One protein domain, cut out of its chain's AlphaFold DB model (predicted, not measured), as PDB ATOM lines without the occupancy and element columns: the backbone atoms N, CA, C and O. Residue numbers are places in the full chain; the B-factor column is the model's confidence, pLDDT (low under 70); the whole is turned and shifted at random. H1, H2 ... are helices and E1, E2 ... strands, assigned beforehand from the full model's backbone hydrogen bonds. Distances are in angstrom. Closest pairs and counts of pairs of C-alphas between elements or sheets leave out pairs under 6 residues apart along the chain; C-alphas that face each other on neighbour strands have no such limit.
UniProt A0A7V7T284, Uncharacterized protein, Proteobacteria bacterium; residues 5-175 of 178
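This is residues 5 to 175 of the 178 residues of an uncharacterized protein of Proteobacteria bacterium (UniProt A0A7V7T284). Two sheets stand one after the other along the long axis, a strongly twisted sheet of five strands and a flatter one of four, with H2 crossing a face of the larger sheet and H1 over a face of the smaller. H3 packs on H2, away from both sheets. The printed part has 171 residues, in the order H1 E1 H2 H3 E2 E3 E4 E5 E6 E7 E8 E9; its class is mixed, helices and strands. The larger sheet runs E3 E4 E5 E2 E6, antiparallel throughout, the smaller E1 E8 E7 E9, mixed. The whole is compact, with a radius of gyration of the C-alphas of 16.0 A and spans of 49 by 32 by 32 A.

The larger sheet holds E3, residues 99 to 105, E4, 111 to 118, 21.1 A long, E5, 121 to 126, E2, 82 to 86, and E6, 138 to 142. The smaller holds E1, residues 26 to 32, E8, 154 to 161, 23.2 A long, E7, 146 to 151, and E9, 170 to 173, which ends at C-alpha 173, (153.857, 159.039, 203.805). H2, residues 33 to 49, is 24.4 A long. H1, residues 5 to 15, begins at C-alpha 5, (130.718, 156.624, 211.696), and H3 is residues 65 to 72.

E3 E4 E5 are a meander, each strand the antiparallel neighbour of the one before, with N 102 and O 115 2.9 A apart and N 116 and O 123 2.8 A. With E2 they form a Greek key, in which E2 is also the antiparallel neighbour of E5; N 84 and O 124 are 2.7 A apart. Edge strand E6 is antiparallel to E2, N 141 and O 85 at 2.8 A. H2 is on this sheet at a height of 9.2 A, running across the strands; its C-alpha 44 is 6.2 A from that of Ile 114 in E4. In the other sheet E1 and E8 are parallel, N 29 and O 157 at 2.9 A; E7 and E8 form a hairpin, N 149 and O 156 at 2.8 A; E7 and E9 are parallel, N 173 and O 148 at 2.8 A. H1 is on this sheet at a height of 10.1 A, along the strands. H2 touches H1 with residues 35 to 39 alone, the closest C-alphas, Ala 8 and Trp 39, 6.9 A apart. H2 touches H3 with residues 38 to 42 alone, the closest C-alphas, Arg 38 and Leu 71, 6.1 A apart, at a steep tilt of 55 degrees. In H1, H2 and H3 every O i to N i+4 pair is within hydrogen-bond range.

The two C-alphas farthest apart, Lys 24 and His 58, are 50.4 A apart. The printed part has no cut. The links H2 to H3, E2 to E3 and E5 to E6 are long. The mean pLDDT of the printed part is 91.5; residues 19 to 20 and 93 to 97 are under 70.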
ATOM      1  N   ASP A   5     130.855 155.945 212.987       93.12
ATOM      2  CA  ASP A   5     130.718 156.624 211.696       93.12
ATOM      3  C   ASP A   5     131.142 158.102 211.758       93.12
ATOM      4  O   ASP A   5     131.715 158.616 210.801       93.12
ATOM      5  N   ALA A   6     130.919 158.784 212.889       93.38
ATOM      6  CA  ALA A   6     131.408 160.149 213.086       93.38
ATOM      7  C   ALA A   6     132.944 160.186 213.151       93.38
ATOM      8  O   ALA A   6     133.564 161.064 212.556       93.38
ATOM      9  N   ILE A   7     133.551 159.198 213.817       90.94
ATOM     10  CA  ILE A   7     135.013 159.045 213.880       90.94
ATOM     11  C   ILE A   7     135.577 158.797 212.484       90.94
ATOM     12  O   ILE A   7     136.537 159.452 212.086       90.94
ATOM     13  N   ALA A   8     134.945 157.911 211.713       91.44
ATOM     14  CA  ALA A   8     135.331 157.678 210.332       91.44
ATOM     15  C   ALA A   8     135.265 158.959 209.505       91.44
ATOM     16  O   ALA A   8     136.245 159.303 208.858       91.44
ATOM     17  N   LEU A   9     134.172 159.720 209.578       93.81
ATOM     18  CA  LEU A   9     134.070 160.987 208.857       93.81
ATOM     19  C   LEU A   9     135.237 161.934 209.188       93.81
ATOM     20  O   LEU A   9     135.862 162.467 208.273       93.81
ATOM     21  N   SER A  10     135.578 162.097 210.469       94.19
ATOM     22  CA  SER A  10     136.715 162.929 210.884       94.19
ATOM     23  C   SER A  10     138.063 162.398 210.388       94.19
ATOM     24  O   SER A  10     138.922 163.185 209.998       94.19
ATOM     25  N   ILE A  11     138.253 161.078 210.355       92.69
ATOM     26  CA  ILE A  11     139.471 160.448 209.829       92.69
ATOM     27  C   ILE A  11     139.586 160.657 208.316       92.69
ATOM     28  O   ILE A  11     140.648 161.031 207.830       92.69
ATOM     29  N   PHE A  12     138.498 160.489 207.562       92.00
ATOM     30  CA  PHE A  12     138.487 160.745 206.119       92.00
ATOM     31  C   PHE A  12     138.788 162.214 205.809       92.00
ATOM     32  O   PHE A  12     139.552 162.497 204.891       92.00
ATOM     33  N   GLN A  13     138.251 163.142 206.604       91.94
ATOM     34  CA  GLN A  13     138.580 164.566 206.500       91.94
ATOM     35  C   GLN A  13     140.052 164.851 206.824       91.94
ATOM     36  O   GLN A  13     140.650 165.712 206.189       91.94
ATOM     37  N   ALA A  14     140.647 164.135 207.782       92.62
ATOM     38  CA  ALA A  14     142.076 164.248 208.074       92.62
ATOM     39  C   ALA A  14     142.952 163.655 206.955       92.62
ATOM     40  O   ALA A  14     144.047 164.157 206.693       92.62
ATOM     41  N   PHE A  15     142.490 162.610 206.265       89.81
ATOM     42  CA  PHE A  15     143.180 162.071 205.093       89.81
ATOM     43  C   PHE A  15     143.038 162.954 203.853       89.81
ATOM     44  O   PHE A  15     143.961 162.979 203.046       89.81
ATOM     45  N   ASP A  16     141.942 163.700 203.707       87.88
ATOM     46  CA  ASP A  16     141.758 164.627 202.590       87.88
ATOM     47  C   ASP A  16     142.730 165.819 202.666       87.88
ATOM     48  O   ASP A  16     142.810 166.561 203.646       87.88
ATOM     49  N   GLU A  17     143.497 166.002 201.594       77.94
ATOM     50  CA  GLU A  17     144.570 166.997 201.483       77.94
ATOM     51  C   GLU A  17     144.214 168.156 200.568       77.94
ATOM     52  O   GLU A  17     144.964 169.130 200.487       77.94
ATOM     53  N   ARG A  18     143.040 168.116 199.927       76.75
ATOM     54  CA  ARG A  18     142.611 169.142 198.967       76.75
ATOM     55  C   ARG A  18     142.557 170.552 199.561       76.75
ATOM     56  O   ARG A  18     142.630 171.522 198.820       76.75
ATOM     57  N   GLY A  19     142.450 170.675 200.885       66.19
ATOM     58  CA  GLY A  19     142.497 171.954 201.599       66.19
ATOM     59  C   GLY A  19     143.846 172.301 202.241       66.19
ATOM     60  O   GLY A  19     143.896 173.252 203.022       66.19
ATOM     61  N   ALA A  20     144.898 171.504 202.035       68.81
ATOM     62  CA  ALA A  20     146.218 171.707 202.638       68.81
ATOM     63  C   ALA A  20     147.229 172.340 201.666       68.81
ATOM     64  O   ALA A  20     148.042 173.156 202.109       68.81
ATOM     65  N   ALA A  21     147.129 172.033 200.367       70.12
ATOM     66  CA  ALA A  21     147.979 172.623 199.333       70.12
ATOM     67  C   ALA A  21     147.885 174.162 199.352       70.12
ATOM     68  O   ALA A  21     146.801 174.748 199.392       70.12
ATOM     69  N   GLY A  22     149.035 174.823 199.386       74.44
ATOM     70  CA  GLY A  22     149.217 176.271 199.433       74.44
ATOM     71  C   GLY A  22     149.053 176.911 200.814       74.44
ATOM     72  O   GLY A  22     149.314 178.107 200.959       74.44
ATOM     73  N   SER A  23     148.640 176.160 201.841       78.56
ATOM     74  CA  SER A  23     148.281 176.748 203.139       78.56
ATOM     75  C   SER A  23     149.476 177.055 204.051       78.56
ATOM     76  O   SER A  23     149.325 177.859 204.974       78.56
ATOM     77  N   LYS A  24     150.653 176.436 203.837       84.00
ATOM     78  CA  LYS A  24     151.808 176.466 204.766       84.00
ATOM     79  C   LYS A  24     151.456 176.047 206.200       84.00
ATOM     80  O   LYS A  24     152.210 176.326 207.132       84.00
ATOM     81  N   GLN A  25     150.303 175.409 206.403       84.38
ATOM     82  CA  GLN A  25     149.822 175.037 207.726       84.38
ATOM     83  C   GLN A  25     150.396 173.690 208.153       84.38
ATOM     84  O   GLN A  25     150.432 172.733 207.381       84.38
ATOM     85  N   ARG A  26     150.766 173.621 209.433       90.25
ATOM     86  CA  ARG A  26     151.002 172.367 210.145       90.25
ATOM     87  C   ARG A  26     149.685 171.898 210.744       90.25
ATOM     88  O   ARG A  26     149.055 172.656 211.484       90.25
ATOM     89  N   ARG A  27     149.260 170.675 210.434       93.44
ATOM     90  CA  ARG A  27     148.032 170.082 210.985       93.44
ATOM     91  C   ARG A  27     148.365 168.855 211.815       93.44
ATOM     92  O   ARG A  27     149.070 167.965 211.352       93.44
ATOM     93  N   LEU A  28     147.828 168.811 213.029       95.50
ATOM     94  CA  LEU A  28     147.923 167.667 213.923       95.50
ATOM     95  C   LEU A  28     146.512 167.168 214.218       95.50
ATOM     96  O   LEU A  28     145.676 167.925 214.713       95.50
ATOM     97  N   HIS A  29     146.267 165.897 213.930       96.62
ATOM     98  CA  HIS A  29     145.023 165.213 214.245       96.62
ATOM     99  C   HIS A  29     145.304 164.090 215.240       96.62
ATOM    100  O   HIS A  29     146.253 163.332 215.055       96.62
ATOM    101  N   LEU A  30     144.476 163.976 216.277       97.25
ATOM    102  CA  LEU A  30     144.574 162.921 217.282       97.25
ATOM    103  C   LEU A  30     143.315 162.058 217.235       97.25
ATOM    104  O   LEU A  30     142.203 162.578 217.347       97.25
ATOM    105  N   PHE A  31     143.495 160.747 217.107       97.06
ATOM    106  CA  PHE A  31     142.406 159.777 217.071       97.06
ATOM    107  C   PHE A  31     142.655 158.602 218.018       97.06
ATOM    108  O   PHE A  31     143.790 158.205 218.274       97.06
ATOM    109  N   SER A  32     141.565 157.997 218.486       96.88
ATOM    110  CA  SER A  32     141.605 156.679 219.118       96.88
ATOM    111  C   SER A  32     141.860 155.623 218.046       96.88
ATOM    112  O   SER A  32     141.028 155.417 217.157       96.88
ATOM    113  N   GLY A  33     143.002 154.939 218.120       97.12
ATOM    114  CA  GLY A  33     143.318 153.857 217.193       97.12
ATOM    115  C   GLY A  33     142.324 152.693 217.302       97.12
ATOM    116  O   GLY A  33     141.915 152.117 216.293       97.12
ATOM    117  N   HIS A  34     141.855 152.404 218.520       97.25
ATOM    118  CA  HIS A  34     140.869 151.349 218.783       97.25
ATOM    119  C   HIS A  34     139.519 151.615 218.113       97.25
ATOM    120  O   HIS A  34     138.844 150.681 217.677       97.25
ATOM    121  N   ASP A  35     139.106 152.880 218.023       96.62
ATOM    122  CA  ASP A  35     137.854 153.237 217.352       96.62
ATOM    123  C   ASP A  35     137.978 153.105 215.832       96.62
ATOM    124  O   ASP A  35     137.044 152.633 215.182       96.62
ATOM    125  N   LEU A  36     139.147 153.435 215.270       96.56
ATOM    126  CA  LEU A  36     139.450 153.174 213.863       96.56
ATOM    127  C   LEU A  36     139.427 151.667 213.555       96.56
ATOM    128  O   LEU A  36     138.782 151.260 212.590       96.56
ATOM    129  N   GLU A  37     140.052 150.822 214.384       97.69
ATOM    130  CA  GLU A  37     140.006 149.358 214.222       97.69
ATOM    131  C   GLU A  37     138.567 148.824 214.242       97.69
ATOM    132  O   GLU A  37     138.177 148.041 213.369       97.69
ATOM    133  N   ARG A  38     137.743 149.274 215.197       97.62
ATOM    134  CA  ARG A  38     136.330 148.868 215.282       97.62
ATOM    135  C   ARG A  38     135.512 149.366 214.101       97.62
ATOM    136  O   ARG A  38     134.662 148.628 213.607       97.62
ATOM    137  N   TRP A  39     135.761 150.581 213.621       97.31
ATOM    138  CA  TRP A  39     135.095 151.076 212.423       97.31
ATOM    139  C   TRP A  39     135.466 150.245 211.185       97.31
ATOM    140  O   TRP A  39     134.574 149.828 210.445       97.31
ATOM    141  N   LEU A  40     136.748 149.913 210.998       97.88
ATOM    142  CA  LEU A  40     137.194 149.037 209.909       97.88
ATOM    143  C   LEU A  40     136.546 147.648 210.004       97.88
ATOM    144  O   LEU A  40     136.101 147.104 208.993       97.88
ATOM    145  N   LEU A  41     136.435 147.085 211.214       98.25
ATOM    146  CA  LEU A  41     135.792 145.786 211.434       98.25
ATOM    147  C   LEU A  41     134.290 145.842 211.142       98.25
ATOM    148  O   LEU A  41     133.738 144.919 210.543       98.25
ATOM    149  N   LYS A  42     133.628 146.940 211.519       97.75
ATOM    150  CA  LYS A  42     132.223 147.190 211.185       97.75
ATOM    151  C   LYS A  42     132.041 147.232 209.670       97.75
ATOM    152  O   LYS A  42     131.130 146.583 209.158       97.75
ATOM    153  N   ALA A  43     132.912 147.945 208.955       97.56
ATOM    154  CA  ALA A  43     132.869 148.023 207.497       97.56
ATOM    155  C   ALA A  43     133.079 146.645 206.845       97.56
ATOM    156  O   ALA A  43     132.303 146.264 205.971       97.56
ATOM    157  N   LEU A  44     134.054 145.864 207.323       97.88
ATOM    158  CA  LEU A  44     134.290 144.481 206.893       97.88
ATOM    159  C   LEU A  44     133.043 143.601 207.067       97.88
ATOM    160  O   LEU A  44     132.610 142.958 206.113       97.88
ATOM    161  N   CYS A  45     132.437 143.602 208.257       97.81
ATOM    162  CA  CYS A  45     131.231 142.822 208.541       97.81
ATOM    163  C   CYS A  45     130.041 143.263 207.677       97.81
ATOM    164  O   CYS A  45     129.291 142.422 207.181       97.81
ATOM    165  N   GLY A  46     129.875 144.575 207.479       97.06
ATOM    166  CA  GLY A  46     128.823 145.135 206.633       97.06
ATOM    167  C   GLY A  46     128.951 144.673 205.184       97.06
ATOM    168  O   GLY A  46     127.998 144.122 204.639       97.06
ATOM    169  N   LEU A  47     130.143 144.819 204.599       96.44
ATOM    170  CA  LEU A  47     130.433 144.427 203.215       96.44
ATOM    171  C   LEU A  47     130.337 142.913 202.987       96.44
ATOM    172  O   LEU A  47     129.874 142.481 201.929       96.44
ATOM    173  N   ALA A  48     130.753 142.112 203.972       96.19
ATOM    174  CA  ALA A  48     130.605 140.660 203.934       96.19
ATOM    175  C   ALA A  48     129.123 140.258 203.953       96.19
ATOM    176  O   ALA A  48     128.686 139.473 203.117       96.19
ATOM    177  N   SER A  49     128.333 140.853 204.853       95.94
ATOM    178  CA  SER A  49     126.900 140.551 204.987       95.94
ATOM    179  C   SER A  49     126.085 140.979 203.765       95.94
ATOM    180  O   SER A  49     125.081 140.350 203.443       95.94
ATOM    181  N   SER A  50     126.499 142.047 203.079       95.62
ATOM    182  CA  SER A  50     125.836 142.547 201.871       95.62
ATOM    183  C   SER A  50     126.304 141.870 200.580       95.62
ATOM    184  O   SER A  50     125.822 142.243 199.510       95.62
ATOM    185  N   ASN A  51     127.238 140.909 200.647       92.31
ATOM    186  CA  ASN A  51     127.888 140.294 199.482       92.31
ATOM    187  C   ASN A  51     128.456 141.333 198.493       92.31
ATOM    188  O   ASN A  51     128.401 141.150 197.279       92.31
ATOM    189  N   SER A  52     128.974 142.458 199.000       92.38
ATOM    190  CA  SER A  52     129.462 143.560 198.156       92.38
ATOM    191  C   SER A  52     130.902 143.382 197.682       92.38
ATOM    192  O   SER A  52     131.374 144.155 196.852       92.38
ATOM    193  N   PHE A  53     131.617 142.380 198.194       91.19
ATOM    194  CA  PHE A  53     132.938 142.051 197.683       91.19
ATOM    195  C   PHE A  53     132.838 141.327 196.338       91.19
ATOM    196  O   PHE A  53     132.112 140.345 196.199       91.19
ATOM    197  N   VAL A  54     133.623 141.777 195.362       87.81
ATOM    198  CA  VAL A  54     133.840 141.037 194.114       87.81
ATOM    199  C   VAL A  54     134.921 139.994 194.386       87.81
ATOM    200  O   VAL A  54     136.105 140.321 194.433       87.81
ATOM    201  N   LEU A  55     134.503 138.756 194.640       86.12
ATOM    202  CA  LEU A  55     135.378 137.638 194.999       86.12
ATOM    203  C   LEU A  55     135.098 136.420 194.128       86.12
ATOM    204  O   LEU A  55     134.038 136.303 193.509       86.12
ATOM    205  N   ASP A  56     136.040 135.480 194.138       81.75
ATOM    206  CA  ASP A  56     135.807 134.145 193.605       81.75
ATOM    207  C   ASP A  56     134.628 133.471 194.320       81.75
ATOM    208  O   ASP A  56     134.426 133.624 195.527       81.75
ATOM    209  N   ARG A  57     133.863 132.664 193.572       77.12
ATOM    210  CA  ARG A  57     132.596 132.047 194.022       77.12
ATOM    211  C   ARG A  57     132.716 131.111 195.236       77.12
ATOM    212  O   ARG A  57     131.697 130.643 195.729       77.12
ATOM    213  N   HIS A  58     133.931 130.813 195.691       85.25
ATOM    214  CA  HIS A  58     134.212 129.869 196.775       85.25
ATOM    215  C   HIS A  58     134.689 130.534 198.071       85.25
ATOM    216  O   HIS A  58     135.055 129.822 199.005       85.25
ATOM    217  N   ALA A  59     134.709 131.869 198.148       91.81
ATOM    218  CA  ALA A  59     135.118 132.550 199.369       91.81
ATOM    219  C   ALA A  59     134.090 132.352 200.499       91.81
ATOM    220  O   ALA A  59     132.895 132.594 200.322       91.81
ATOM    221  N   ASP A  60     134.565 131.949 201.677       94.50
ATOM    222  CA  ASP A  60     133.770 131.900 202.900       94.50
ATOM    223  C   ASP A  60     133.730 133.294 203.542       94.50
ATOM    224  O   ASP A  60     134.730 133.788 204.078       94.50
ATOM    225  N   LEU A  61     132.554 133.919 203.458       95.69
ATOM    226  CA  LEU A  61     132.240 135.237 204.016       95.69
ATOM    227  C   LEU A  61     131.572 135.166 205.393       95.69
ATOM    228  O   LEU A  61     131.040 136.173 205.869       95.69
ATOM    229  N   SER A  62     131.565 133.998 206.039       96.06
ATOM    230  CA  SER A  62     131.002 133.853 207.377       96.06
ATOM    231  C   SER A  62     131.701 134.784 208.371       96.06
ATOM    232  O   SER A  62     132.927 134.885 208.418       96.06
ATOM    233  N   ILE A  63     130.900 135.488 209.172       97.31
ATOM    234  CA  ILE A  63     131.394 136.417 210.191       97.31
ATOM    235  C   ILE A  63     131.518 135.649 211.511       97.31
ATOM    236  O   ILE A  63     130.497 135.241 212.076       97.31
ATOM    237  N   PRO A  64     132.737 135.442 212.043       97.62
ATOM    238  CA  PRO A  64     132.917 134.774 213.323       97.62
ATOM    239  C   PRO A  64     132.259 135.549 214.467       97.62
ATOM    240  O   PRO A  64     132.385 136.771 214.555       97.62
ATOM    241  N   LYS A  65     131.642 134.837 215.418       97.44
ATOM    242  CA  LYS A  65     130.992 135.456 216.587       97.44
ATOM    243  C   LYS A  65     131.911 136.418 217.355       97.44
ATOM    244  O   LYS A  65     131.461 137.491 217.742       97.44
ATOM    245  N   TYR A  66     133.192 136.082 217.516       98.06
ATOM    246  CA  TYR A  66     134.125 136.936 218.258       98.06
ATOM    247  C   TYR A  66     134.345 138.314 217.603       98.06
ATOM    248  O   TYR A  66     134.671 139.267 218.303       98.06
ATOM    249  N   TRP A  67     134.123 138.460 216.287       98.00
ATOM    250  CA  TRP A  67     134.164 139.771 215.620       98.00
ATOM    251  C   TRP A  67     133.007 140.650 216.091       98.00
ATOM    252  O   TRP A  67     133.192 141.833 216.367       98.00
ATOM    253  N   LEU A  68     131.819 140.059 216.239       97.56
ATOM    254  CA  LEU A  68     130.648 140.748 216.776       97.56
ATOM    255  C   LEU A  68     130.858 141.119 218.246       97.56
ATOM    256  O   LEU A  68     130.476 142.211 218.656       97.56
ATOM    257  N   ASP A  69     131.522 140.260 219.020       97.69
ATOM    258  CA  ASP A  69     131.850 140.563 220.414       97.69
ATOM    259  C   ASP A  69     132.827 141.762 220.515       97.69
ATOM    260  O   ASP A  69     132.661 142.616 221.385       97.69
ATOM    261  N   ILE A  70     133.788 141.908 219.589       97.31
ATOM    262  CA  ILE A  70     134.655 143.106 219.499       97.31
ATOM    263  C   ILE A  70     133.841 144.374 219.182       97.31
ATOM    264  O   ILE A  70     134.102 145.437 219.753       97.31
ATOM    265  N   LEU A  71     132.854 144.273 218.284       96.19
ATOM    266  CA  LEU A  71     132.035 145.411 217.856       96.19
ATOM    267  C   LEU A  71     131.017 145.864 218.906       96.19
ATOM    268  O   LEU A  71     130.830 147.066 219.084       96.19
ATOM    269  N   PHE A  72     130.349 144.925 219.577       94.38
ATOM    270  CA  PHE A  72     129.167 145.217 220.395       94.38
ATOM    271  C   PHE A  72     129.378 145.014 221.896       94.38
ATOM    272  O   PHE A  72     128.654 145.618 222.684       94.38
ATOM    273  N   SER A  73     130.368 144.217 222.301       92.94
ATOM    274  CA  SER A  73     130.622 143.898 223.716       92.94
ATOM    275  C   SER A  73     131.840 144.630 224.286       92.94
ATOM    276  O   SER A  73     132.195 144.424 225.442       92.94
ATOM    277  N   GLY A  74     132.501 145.474 223.487       89.56
ATOM    278  CA  GLY A  74     133.693 146.215 223.910       89.56
ATOM    279  C   GLY A  74     134.951 145.353 224.049       89.56
ATOM    280  O   GLY A  74     135.972 145.855 224.517       89.56
ATOM    281  N   THR A  75     134.913 144.087 223.616       96.38
ATOM    282  CA  THR A  75     136.079 143.198 223.612       96.38
ATOM    283  C   THR A  75     137.225 143.841 222.822       96.38
ATOM    284  O   THR A  75     137.009 144.503 221.801       96.38
ATOM    285  N   GLN A  76     138.453 143.694 223.317       96.38
ATOM    286  CA  GLN A  76     139.649 144.174 222.626       96.38
ATOM    287  C   GLN A  76     140.048 143.217 221.500       96.38
ATOM    288  O   GLN A  76     139.766 142.018 221.555       96.38
ATOM    289  N   PHE A  77     140.723 143.742 220.477       97.69
ATOM    290  CA  PHE A  77     141.370 142.885 219.488       97.69
ATOM    291  C   PHE A  77     142.483 142.073 220.164       97.69
ATOM    292  O   PHE A  77     143.247 142.653 220.942       97.69
ATOM    293  N   PRO A  78     142.604 140.766 219.864       97.06
ATOM    294  CA  PRO A  78     143.740 139.972 220.308       97.06
ATOM    295  C   PRO A  78     145.070 140.547 219.817       97.06
ATOM    296  O   PRO A  78     145.134 141.162 218.749       97.06
ATOM    297  N   ASP A  79     146.139 140.276 220.560       95.62
ATOM    298  CA  ASP A  79     147.486 140.692 220.186       95.62
ATOM    299  C   ASP A  79     147.864 140.195 218.786       95.62
ATOM    300  O   ASP A  79     147.685 139.027 218.424       95.62
ATOM    301  N   GLY A  80     148.371 141.120 217.971       96.56
ATOM    302  CA  GLY A  80     148.701 140.854 216.577       96.56
ATOM    303  C   GLY A  80     147.489 140.753 215.651       96.56
ATOM    304  O   GLY A  80     147.676 140.384 214.502       96.56
ATOM    305  N   GLN A  81     146.275 141.081 216.090       98.12
ATOM    306  CA  GLN A  81     145.123 141.333 215.218       98.12
ATOM    307  C   GLN A  81     144.744 142.811 215.296       98.12
ATOM    308  O   GLN A  81     144.904 143.442 216.340       98.12
ATOM    309  N   GLY A  82     144.246 143.370 214.196       98.12
ATOM    310  CA  GLY A  82     143.858 144.778 214.130       98.12
ATOM    311  C   GLY A  82     144.501 145.517 212.963       98.12
ATOM    312  O   GLY A  82     144.605 144.968 211.862       98.12
ATOM    313  N   LEU A  83     144.868 146.778 213.190       98.19
ATOM    314  CA  LEU A  83     145.326 147.707 212.162       98.19
ATOM    315  C   LEU A  83     146.807 147.522 211.825       98.19
ATOM    316  O   LEU A  83     147.685 147.509 212.689       98.19
ATOM    317  N   TYR A  84     147.070 147.499 210.528       98.06
ATOM    318  CA  TYR A  84     148.374 147.475 209.901       98.06
ATOM    319  C   TYR A  84     148.488 148.598 208.878       98.06
ATOM    320  O   TYR A  84     147.534 148.896 208.160       98.06
ATOM    321  N   VAL A  85     149.676 149.187 208.770       96.38
ATOM    322  CA  VAL A  85     149.983 150.211 207.763       96.38
ATOM    323  C   VAL A  85     151.283 149.856 207.061       96.38
ATOM    324  O   VAL A  85     152.255 149.477 207.711       96.38
ATOM    325  N   CYS A  86     151.296 149.941 205.730       93.81
ATOM    326  CA  CYS A  86     152.481 149.638 204.931       93.81
ATOM    327  C   CYS A  86     153.633 150.582 205.316       93.81
ATOM    328  O   CYS A  86     153.453 151.796 205.359       93.81
ATOM    329  N   ARG A  87     154.819 150.023 205.580       93.25
ATOM    330  CA  ARG A  87     156.041 150.770 205.939       93.25
ATOM    331  C   ARG A  87     157.192 150.574 204.950       93.25
ATOM    332  O   ARG A  87     158.318 150.993 205.212       93.25
ATOM    333  N   SER A  88     156.938 149.875 203.845       87.88
ATOM    334  CA  SER A  88     157.948 149.615 202.819       87.88
ATOM    335  C   SER A  88     158.492 150.929 202.249       87.88
ATOM    336  O   SER A  88     157.731 151.809 201.850       87.88
ATOM    337  N   LYS A  89     159.822 151.051 202.169       78.38
ATOM    338  CA  LYS A  89     160.485 152.217 201.563       78.38
ATOM    339  C   LYS A  89     160.079 152.370 200.096       78.38
ATOM    340  O   LYS A  89     159.995 151.379 199.377       78.38
ATOM    341  N   GLY A  90     159.864 153.611 199.662       71.69
ATOM    342  CA  GLY A  90     159.470 153.917 198.283       71.69
ATOM    343  C   GLY A  90     158.031 153.520 197.944       71.69
ATOM    344  O   GLY A  90     157.650 153.573 196.778       71.69
ATOM    345  N   HIS A  91     157.228 153.116 198.935       72.12
ATOM    346  CA  HIS A  91     155.797 152.978 198.734       72.12
ATOM    347  C   HIS A  91     155.194 154.373 198.574       72.12
ATOM    348  O   HIS A  91     154.981 155.098 199.543       72.12
ATOM    349  N   GLU A  92     154.979 154.762 197.325       70.44
ATOM    350  CA  GLU A  92     154.251 155.975 197.006       70.44
ATOM    351  C   GLU A  92     152.764 155.698 197.160       70.44
ATOM    352  O   GLU A  92     152.200 154.793 196.535       70.44
ATOM    353  N   PHE A  93     152.116 156.518 197.972       67.81
ATOM    354  CA  PHE A  93     150.678 156.483 198.143       67.81
ATOM    355  C   PHE A  93     150.021 157.222 196.968       67.81
ATOM    356  O   PHE A  93     149.441 158.293 197.108       67.81
ATOM    357  N   LYS A  94     150.168 156.653 195.767       66.94
ATOM    358  CA  LYS A  94     149.505 157.107 194.543       66.94
ATOM    359  C   LYS A  94     148.131 156.461 194.473       66.94
ATOM    360  O   LYS A  94     148.008 155.241 194.381       66.94
ATOM    361  N   GLY A  95     147.088 157.275 194.505       59.59
ATOM    362  CA  GLY A  95     145.725 156.797 194.349       59.59
ATOM    363  C   GLY A  95     144.845 157.869 193.732       59.59
ATOM    364  O   GLY A  95     145.108 159.056 193.930       59.59
ATOM    365  N   PRO A  96     143.795 157.481 192.989       56.41
ATOM    366  CA  PRO A  96     142.763 158.431 192.634       56.41
ATOM    367  C   PRO A  96     142.242 159.066 193.921       56.41
ATOM    368  O   PRO A  96     142.111 158.412 194.955       56.41
ATOM    369  N   SER A  97     141.936 160.349 193.830       67.75
ATOM    370  CA  SER A  97     141.108 161.073 194.780       67.75
ATOM    371  C   SER A  97     139.857 160.241 195.130       67.75
ATOM    372  O   SER A  97     138.891 160.238 194.369       67.75
ATOM    373  N   GLY A  98     139.880 159.471 196.225       79.50
ATOM    374  CA  GLY A  98     138.808 158.517 196.508       79.50
ATOM    375  C   GLY A  98     139.143 157.406 197.501       79.50
ATOM    376  O   GLY A  98     140.118 157.466 198.252       79.50
ATOM    377  N   LEU A  99     138.263 156.405 197.495       88.69
ATOM    378  CA  LEU A  99     138.239 155.259 198.392       88.69
ATOM    379  C   LEU A  99     138.305 153.971 197.564       88.69
ATOM    380  O   LEU A  99     137.440 153.738 196.721       88.69
ATOM    381  N   ALA A 100     139.294 153.121 197.830       91.62
ATOM    382  CA  ALA A 100     139.329 151.748 197.339       91.62
ATOM    383  C   ALA A 100     139.276 150.771 198.514       91.62
ATOM    384  O   ALA A 100     139.882 151.004 199.561       91.62
ATOM    385  N   ILE A 101     138.542 149.677 198.330       94.81
ATOM    386  CA  ILE A 101     138.319 148.658 199.352       94.81
ATOM    387  C   ILE A 101     138.628 147.293 198.744       94.81
ATOM    388  O   ILE A 101     138.179 146.991 197.639       94.81
ATOM    389  N   GLN A 102     139.367 146.462 199.470       95.69
ATOM    390  CA  GLN A 102     139.725 145.112 199.047       95.69
ATOM    391  C   GLN A 102     139.556 144.130 200.205       95.69
ATOM    392  O   GLN A 102     140.080 144.358 201.292       95.69
ATOM    393  N   ALA A 103     138.848 143.023 199.987       96.81
ATOM    394  CA  ALA A 103     138.798 141.939 200.965       96.81
ATOM    395  C   ALA A 103     140.140 141.196 201.023       96.81
ATOM    396  O   ALA A 103     140.785 140.973 199.999       96.81
ATOM    397  N   ILE A 104     140.534 140.775 202.225       96.56
ATOM    398  CA  ILE A 104     141.701 139.917 202.442       96.56
ATOM    399  C   ILE A 104     141.194 138.509 202.722       96.56
ATOM    400  O   ILE A 104     140.474 138.281 203.697       96.56
ATOM    401  N   ILE A 105     141.570 137.580 201.848       95.69
ATOM    402  CA  ILE A 105     141.180 136.174 201.911       95.69
ATOM    403  C   ILE A 105     142.418 135.337 202.242       95.69
ATOM    404  O   ILE A 105     143.488 135.524 201.664       95.69
ATOM    405  N   SER A 106     142.284 134.418 203.194       94.00
ATOM    406  CA  SER A 106     143.328 133.449 203.538       94.00
ATOM    407  C   SER A 106     143.545 132.411 202.432       94.00
ATOM    408  O   SER A 106     142.683 132.199 201.583       94.00
ATOM    409  N   GLY A 107     144.653 131.663 202.499       89.75
ATOM    410  CA  GLY A 107     144.915 130.543 201.580       89.75
ATOM    411  C   GLY A 107     143.858 129.425 201.604       89.75
ATOM    412  O   GLY A 107     143.839 128.587 200.711       89.75
ATOM    413  N   HIS A 108     142.959 129.423 202.594       92.44
ATOM    414  CA  HIS A 108     141.831 128.496 202.701       92.44
ATOM    415  C   HIS A 108     140.502 129.091 202.207       92.44
ATOM    416  O   HIS A 108     139.448 128.528 202.479       92.44
ATOM    417  N   GLY A 109     140.520 130.247 201.535       94.25
ATOM    418  CA  GLY A 109     139.311 130.880 201.004       94.25
ATOM    419  C   GLY A 109     138.467 131.620 202.045       94.25
ATOM    420  O   GLY A 109     137.413 132.145 201.707       94.25
ATOM    421  N   ARG A 110     138.911 131.706 203.304       96.12
ATOM    422  CA  ARG A 110     138.174 132.404 204.367       96.12
ATOM    423  C   ARG A 110     138.534 133.882 204.428       96.12
ATOM    424  O   ARG A 110     139.723 134.210 204.400       96.12
ATOM    425  N   LEU A 111     137.532 134.740 204.602       97.31
ATOM    426  CA  LEU A 111     137.702 136.163 204.887       97.31
ATOM    427  C   LEU A 111     138.464 136.383 206.203       97.31
ATOM    428  O   LEU A 111     138.064 135.908 207.268       97.31
ATOM    429  N   THR A 112     139.572 137.116 206.138       97.38
ATOM    430  CA  THR A 112     140.423 137.412 207.301       97.38
ATOM    431  C   THR A 112     140.682 138.892 207.510       97.38
ATOM    432  O   THR A 112     141.285 139.248 208.518       97.38
ATOM    433  N   GLY A 113     140.231 139.774 206.624       97.94
ATOM    434  CA  GLY A 113     140.490 141.195 206.790       97.94
ATOM    435  C   GLY A 113     139.991 142.058 205.646       97.94
ATOM    436  O   GLY A 113     139.278 141.597 204.751       97.94
ATOM    437  N   ILE A 114     140.400 143.321 205.683       98.00
ATOM    438  CA  ILE A 114     140.067 144.330 204.683       98.00
ATOM    439  C   ILE A 114     141.215 145.321 204.513       98.00
ATOM    440  O   ILE A 114     141.802 145.783 205.488       98.00
ATOM    441  N   GLY A 115     141.531 145.647 203.267       97.00
ATOM    442  CA  GLY A 115     142.390 146.756 202.887       97.00
ATOM    443  C   GLY A 115     141.543 147.957 202.477       97.00
ATOM    444  O   GLY A 115     140.632 147.828 201.660       97.00
ATOM    445  N   PHE A 116     141.861 149.119 203.030       95.12
ATOM    446  CA  PHE A 116     141.338 150.423 202.652       95.12
ATOM    447  C   PHE A 116     142.465 151.249 202.047       95.12
ATOM    448  O   PHE A 116     143.539 151.357 202.632       95.12
ATOM    449  N   LYS A 117     142.205 151.880 200.905       92.56
ATOM    450  CA  LYS A 117     143.027 152.978 200.392       92.56
ATOM    451  C   LYS A 117     142.186 154.240 200.362       92.56
ATOM    452  O   LYS A 117     141.188 154.278 199.645       92.56
ATOM    453  N   ILE A 118     142.564 155.242 201.147       90.25
ATOM    454  CA  ILE A 118     141.834 156.507 201.292       90.25
ATOM    455  C   ILE A 118     142.809 157.631 200.986       90.25
ATOM    456  O   ILE A 118     143.764 157.801 201.731       90.25
ATOM    457  N   CYS A 119     142.585 158.393 199.913       86.62
ATOM    458  CA  CYS A 119     143.444 159.536 199.559       86.62
ATOM    459  C   CYS A 119     144.944 159.176 199.562       86.62
ATOM    460  O   CYS A 119     145.767 159.881 200.132       86.62
ATOM    461  N   GLY A 120     145.282 158.015 199.000       85.25
ATOM    462  CA  GLY A 120     146.637 157.476 199.037       85.25
ATOM    463  C   GLY A 120     146.891 156.554 200.227       85.25
ATOM    464  O   GLY A 120     147.408 155.473 200.000       85.25
ATOM    465  N   TYR A 121     146.486 156.893 201.451       90.50
ATOM    466  CA  TYR A 121     146.785 156.122 202.668       90.50
ATOM    467  C   TYR A 121     146.261 154.681 202.600       90.50
ATOM    468  O   TYR A 121     145.061 154.466 202.442       90.50
ATOM    469  N   GLU A 122     147.148 153.694 202.767       93.38
ATOM    470  CA  GLU A 122     146.794 152.269 202.810       93.38
ATOM    471  C   GLU A 122     146.700 151.764 204.255       93.38
ATOM    472  O   GLU A 122     147.705 151.644 204.961       93.38
ATOM    473  N   LEU A 123     145.482 151.432 204.672       96.19
ATOM    474  CA  LEU A 123     145.159 150.843 205.964       96.19
ATOM    475  C   LEU A 123     144.724 149.396 205.760       96.19
ATOM    476  O   LEU A 123     143.869 149.112 204.925       96.19
ATOM    477  N   VAL A 124     145.264 148.474 206.542       97.81
ATOM    478  CA  VAL A 124     144.903 147.058 206.482       97.81
ATOM    479  C   VAL A 124     144.413 146.610 207.847       97.81
ATOM    480  O   VAL A 124     145.168 146.609 208.809       97.81
ATOM    481  N   LEU A 125     143.158 146.185 207.942       98.44
ATOM    482  CA  LEU A 125     142.666 145.457 209.104       98.44
ATOM    483  C   LEU A 125     142.846 143.956 208.858       98.44
ATOM    484  O   LEU A 125     142.294 143.422 207.895       98.44
ATOM    485  N   SER A 126     143.561 143.270 209.747       98.19
ATOM    486  CA  SER A 126     143.742 141.815 209.702       98.19
ATOM    487  C   SER A 126     143.264 141.156 210.995       98.19
ATOM    488  O   SER A 126     143.789 141.415 212.076       98.19
ATOM    489  N   MET A 127     142.288 140.259 210.867       98.25
ATOM    490  CA  MET A 127     141.697 139.455 211.944       98.25
ATOM    491  C   MET A 127     142.421 138.123 212.162       98.25
ATOM    492  O   MET A 127     142.112 137.400 213.104       98.25
ATOM    493  N   SER A 128     143.362 137.770 211.286       96.75
ATOM    494  CA  SER A 128     144.292 136.650 211.484       96.75
ATOM    495  C   SER A 128     145.686 137.112 211.914       96.75
ATOM    496  O   SER A 128     146.497 136.288 212.329       96.75
ATOM    497  N   GLY A 129     145.966 138.412 211.787       96.44
ATOM    498  CA  GLY A 129     147.283 138.987 212.010       96.44
ATOM    499  C   GLY A 129     148.298 138.691 210.911       96.44
ATOM    500  O   GLY A 129     148.053 137.896 210.000       96.44
ATOM    501  N   PHE A 130     149.460 139.341 211.016       94.19
ATOM    502  CA  PHE A 130     150.649 139.071 210.200       94.19
ATOM    503  C   PHE A 130     151.835 138.739 211.112       94.19
ATOM    504  O   PHE A 130     152.448 139.636 211.702       94.19
ATOM    505  N   SER A 131     152.163 137.448 211.222       87.62
ATOM    506  CA  SER A 131     153.187 136.927 212.143       87.62
ATOM    507  C   SER A 131     154.580 137.514 211.902       87.62
ATOM    508  O   SER A 131     155.294 137.809 212.852       87.62
ATOM    509  N   SER A 132     154.948 137.752 210.642       91.06
ATOM    510  CA  SER A 132     156.232 138.352 210.252       91.06
ATOM    511  C   SER A 132     156.138 139.840 209.924       91.06
ATOM    512  O   SER A 132     157.086 140.392 209.371       91.06
ATOM    513  N   ARG A 133     154.997 140.491 210.208       93.75
ATOM    514  CA  ARG A 133     154.702 141.859 209.743       93.75
ATOM    515  C   ARG A 133     154.802 142.013 208.220       93.75
ATOM    516  O   ARG A 133     155.043 143.109 207.718       93.75
ATOM    517  N   ARG A 134     154.613 140.918 207.478       94.56
ATOM    518  CA  ARG A 134     154.636 140.910 206.016       94.56
ATOM    519  C   ARG A 134     153.315 140.435 205.447       94.56
ATOM    520  O   ARG A 134     152.759 139.439 205.899       94.56
ATOM    521  N   PHE A 135     152.865 141.134 204.419       93.25
ATOM    522  CA  PHE A 135     151.685 140.791 203.641       93.25
ATOM    523  C   PHE A 135     151.945 141.183 202.191       93.25
ATOM    524  O   PHE A 135     152.464 142.267 201.931       93.25
ATOM    525  N   ASP A 136     151.653 140.278 201.256       90.88
ATOM    526  CA  ASP A 136     151.866 140.515 199.821       90.88
ATOM    527  C   ASP A 136     153.296 141.010 199.494       90.88
ATOM    528  O   ASP A 136     153.519 142.020 198.835       90.88
ATOM    529  N   GLY A 137     154.301 140.362 200.101       91.69
ATOM    530  CA  GLY A 137     155.720 140.707 199.942       91.69
ATOM    531  C   GLY A 137     156.185 142.004 200.624       91.69
ATOM    532  O   GLY A 137     157.396 142.189 200.778       91.69
ATOM    533  N   ARG A 138     155.266 142.856 201.093       93.56
ATOM    534  CA  ARG A 138     155.526 144.174 201.695       93.56
ATOM    535  C   ARG A 138     155.599 144.105 203.219       93.56
ATOM    536  O   ARG A 138     155.055 143.185 203.825       93.56
ATOM    537  N   GLU A 139     156.268 145.078 203.834       95.25
ATOM    538  CA  GLU A 139     156.337 145.219 205.291       95.25
ATOM    539  C   GLU A 139     155.256 146.158 205.823       95.25
ATOM    540  O   GLU A 139     154.973 147.200 205.229       95.25
ATOM    541  N   PHE A 140     154.713 145.824 206.988       96.31
ATOM    542  CA  PHE A 140     153.669 146.583 207.660       96.31
ATOM    543  C   PHE A 140     154.042 146.865 209.118       96.31
ATOM    544  O   PHE A 140     154.646 146.032 209.784       96.31
ATOM    545  N   ALA A 141     153.655 148.025 209.634       97.06
ATOM    546  CA  ALA A 141     153.659 148.315 211.063       97.06
ATOM    547  C   ALA A 141     152.292 147.965 211.654       97.06
ATOM    548  O   ALA A 141     151.265 148.357 211.102       97.06
ATOM    549  N   TYR A 142     152.278 147.236 212.766       98.12
ATOM    550  CA  TYR A 142     151.072 146.972 213.547       98.12
ATOM    551  C   TYR A 142     150.816 148.129 214.505       98.12
ATOM    552  O   TYR A 142     151.695 148.448 215.306       98.12
ATOM    553  N   ARG A 143     149.626 148.737 214.435       98.00
ATOM    554  CA  ARG A 143     149.224 149.865 215.293       98.00
ATOM    555  C   ARG A 143     150.310 150.953 215.366       98.00
ATOM    556  O   ARG A 143     150.924 151.155 216.418       98.00
ATOM    557  N   PRO A 144     150.624 151.615 214.237       97.69
ATOM    558  CA  PRO A 144     151.603 152.697 214.242       97.69
ATOM    559  C   PRO A 144     151.120 153.847 215.131       97.69
ATOM    560  O   PRO A 144     149.917 154.074 215.261       97.69
ATOM    561  N   LEU A 145     152.057 154.586 215.722       97.88
ATOM    562  CA  LEU A 145     151.735 155.767 216.526       97.88
ATOM    563  C   LEU A 145     151.273 156.920 215.640       97.88
ATOM    564  O   LEU A 145     150.373 157.662 216.015       97.88
ATOM    565  N   GLU A 146     151.893 157.080 214.474       97.56
ATOM    566  CA  GLU A 146     151.725 158.277 213.659       97.56
ATOM    567  C   GLU A 146     151.800 157.955 212.167       97.56
ATOM    568  O   GLU A 146     152.657 157.188 211.725       97.56
ATOM    569  N   LEU A 147     150.928 158.594 211.385       95.44
ATOM    570  CA  LEU A 147     151.076 158.749 209.940       95.44
ATOM    571  C   LEU A 147     151.485 160.192 209.670       95.44
ATOM    572  O   LEU A 147     150.718 161.119 209.941       95.44
ATOM    573  N   TYR A 148     152.693 160.368 209.153       93.88
ATOM    574  CA  TYR A 148     153.289 161.673 208.930       93.88
ATOM    575  C   TYR A 148     153.437 161.935 207.436       93.88
ATOM    576  O   TYR A 148     154.164 161.228 206.740       93.88
ATOM    577  N   ALA A 149     152.750 162.959 206.951       89.94
ATOM    578  CA  ALA A 149     152.755 163.392 205.567       89.94
ATOM    579  C   ALA A 149     153.413 164.768 205.447       89.94
ATOM    580  O   ALA A 149     153.111 165.692 206.206       89.94
ATOM    581  N   THR A 150     154.294 164.912 204.462       87.69
ATOM    582  CA  THR A 150     155.002 166.164 204.194       87.69
ATOM    583  C   THR A 150     155.052 166.429 202.694       87.69
ATOM    584  O   THR A 150     155.290 165.516 201.903       87.69
ATOM    585  N   ALA A 151     154.816 167.682 202.317       84.50
ATOM    586  CA  ALA A 151     154.993 168.201 200.967       84.50
ATOM    587  C   ALA A 151     155.673 169.579 201.031       84.50
ATOM    588  O   ALA A 151     155.959 170.091 202.114       84.50
ATOM    589  N   ASN A 152     155.920 170.195 199.873       82.94
ATOM    590  CA  ASN A 152     156.626 171.480 199.779       82.94
ATOM    591  C   ASN A 152     155.975 172.606 200.607       82.94
ATOM    592  O   ASN A 152     156.657 173.533 201.043       82.94
ATOM    593  N   ASP A 153     154.660 172.544 200.815       85.44
ATOM    594  CA  ASP A 153     153.855 173.616 201.393       85.44
ATOM    595  C   ASP A 153     152.886 173.162 202.496       85.44
ATOM    596  O   ASP A 153     152.087 173.977 202.966       85.44
ATOM    597  N   PHE A 154     152.962 171.910 202.953       85.25
ATOM    598  CA  PHE A 154     152.210 171.459 204.121       85.25
ATOM    599  C   PHE A 154     152.914 170.341 204.890       85.25
ATOM    600  O   PHE A 154     153.714 169.564 204.367       85.25
ATOM    601  N   GLU A 155     152.557 170.255 206.165       91.25
ATOM    602  CA  GLU A 155     152.993 169.213 207.083       91.25
ATOM    603  C   GLU A 155     151.768 168.725 207.852       91.25
ATOM    604  O   GLU A 155     150.999 169.525 208.401       91.25
ATOM    605  N   LYS A 156     151.550 167.412 207.866       92.44
ATOM    606  CA  LYS A 156     150.382 166.808 208.490       92.44
ATOM    607  C   LYS A 156     150.777 165.573 209.279       92.44
ATOM    608  O   LYS A 156     151.445 164.682 208.767       92.44
ATOM    609  N   SER A 157     150.285 165.507 210.504       95.50
ATOM    610  CA  SER A 157     150.447 164.371 211.395       95.50
ATOM    611  C   SER A 157     149.079 163.851 211.824       95.50
ATOM    612  O   SER A 157     148.204 164.619 212.242       95.50
ATOM    613  N   ILE A 158     148.886 162.543 211.690       96.56
ATOM    614  CA  ILE A 158     147.728 161.813 212.198       96.56
ATOM    615  C   ILE A 158     148.244 160.850 213.261       96.56
ATOM    616  O   ILE A 158     148.872 159.843 212.935       96.56
ATOM    617  N   VAL A 159     147.987 161.172 214.524       97.81
ATOM    618  CA  VAL A 159     148.461 160.421 215.687       97.81
ATOM    619  C   VAL A 159     147.344 159.543 216.232       97.81
ATOM    620  O   VAL A 159     146.202 159.982 216.390       97.81
ATOM    621  N   PHE A 160     147.693 158.303 216.556       97.88
ATOM    622  CA  PHE A 160     146.799 157.315 217.135       97.88
ATOM    623  C   PHE A 160     147.197 156.991 218.571       97.88
ATOM    624  O   PHE A 160     148.357 156.697 218.859       97.88
ATOM    625  N   SER A 161     146.220 156.986 219.474       97.44
ATOM    626  CA  SER A 161     146.398 156.433 220.816       97.44
ATOM    627  C   SER A 161     146.045 154.947 220.837       97.44
ATOM    628  O   SER A 161     144.971 154.560 220.363       97.44
ATOM    629  N   TRP A 162     146.917 154.142 221.440       97.00
ATOM    630  CA  TRP A 162     146.761 152.697 221.590       97.00
ATOM    631  C   TRP A 162     146.972 152.275 223.040       97.00
ATOM    632  O   TRP A 162     147.794 152.855 223.743       97.00
ATOM    633  N   ASP A 163     146.293 151.199 223.421       94.31
ATOM    634  CA  ASP A 163     146.590 150.422 224.623       94.31
ATOM    635  C   ASP A 163     147.044 149.022 224.189       94.31
ATOM    636  O   ASP A 163     146.563 148.499 223.179       94.31
ATOM    637  N   GLY A 164     147.927 148.396 224.967       93.56
ATOM    638  CA  GLY A 164     148.418 147.041 224.693       93.56
ATOM    639  C   GLY A 164     149.544 146.993 223.657       93.56
ATOM    640  O   GLY A 164     150.322 147.938 223.520       93.56
ATOM    641  N   GLN A 165     149.675 145.860 222.960       95.69
ATOM    642  CA  GLN A 165     150.766 145.658 222.009       95.69
ATOM    643  C   GLN A 165     150.585 146.531 220.758       95.69
ATOM    644  O   GLN A 165     149.527 146.524 220.125       95.69
ATOM    645  N   ALA A 166     151.648 147.245 220.387       96.38
ATOM    646  CA  ALA A 166     151.734 148.089 219.202       96.38
ATOM    647  C   ALA A 166     153.208 148.291 218.813       96.38
ATOM    648  O   ALA A 166     154.091 148.214 219.669       96.38
ATOM    649  N   ASP A 167     153.479 148.562 217.535       96.19
ATOM    650  CA  ASP A 167     154.836 148.875 217.074       96.19
ATOM    651  C   ASP A 167     155.192 150.360 217.347       96.19
ATOM    652  O   ASP A 167     156.371 150.700 217.395       96.19
ATOM    653  N   LEU A 168     154.189 151.238 217.537       91.69
ATOM    654  CA  LEU A 168     154.299 152.654 217.957       91.69
ATOM    655  C   LEU A 168     155.251 153.549 217.134       91.69
ATOM    656  O   LEU A 168     155.629 154.633 217.572       91.69
ATOM    657  N   GLY A 169     155.636 153.131 215.930       92.81
ATOM    658  CA  GLY A 169     156.483 153.927 215.042       92.81
ATOM    659  C   GLY A 169     155.714 154.997 214.263       92.81
ATOM    660  O   GLY A 169     154.501 154.880 214.058       92.81
ATOM    661  N   THR A 170     156.446 156.002 213.778       94.94
ATOM    662  CA  THR A 170     155.969 156.950 212.763       94.94
ATOM    663  C   THR A 170     156.144 156.351 211.370       94.94
ATOM    664  O   THR A 170     157.220 155.863 211.017       94.94
ATOM    665  N   ILE A 171     155.091 156.416 210.561       92.94
ATOM    666  CA  ILE A 171     155.104 156.031 209.154       92.94
ATOM    667  C   ILE A 171     155.121 157.303 208.317       92.94
ATOM    668  O   ILE A 171     154.143 158.046 208.285       92.94
ATOM    669  N   ALA A 172     156.245 157.544 207.643       91.06
ATOM    670  CA  ALA A 172     156.361 158.634 206.687       91.06
ATOM    671  C   ALA A 172     155.616 158.278 205.392       91.06
ATOM    672  O   ALA A 172     155.863 157.237 204.780       91.06
ATOM    673  N   VAL A 173     154.713 159.159 204.981       86.00
ATOM    674  CA  VAL A 173     153.857 159.039 203.805       86.00
ATOM    675  C   VAL A 173     154.331 160.075 202.791       86.00
ATOM    676  O   VAL A 173     154.168 161.277 202.987       86.00
ATOM    677  N   SER A 174     154.942 159.605 201.704       80.75
ATOM    678  CA  SER A 174     155.225 160.438 200.535       80.75
ATOM    679  C   SER A 174     154.005 160.442 199.626       80.75
ATOM    680  O   SER A 174     153.615 159.399 199.091       80.75
ATOM    681  N   LEU A 175     153.403 161.614 199.462       71.94
ATOM    682  CA  LEU A 175     152.246 161.809 198.599       71.94
ATOM    683  C   LEU A 175     152.759 162.323 197.262       71.94
ATOM    684  O   LEU A 175     153.461 163.331 197.204       71.94
TER     685      LEU A 175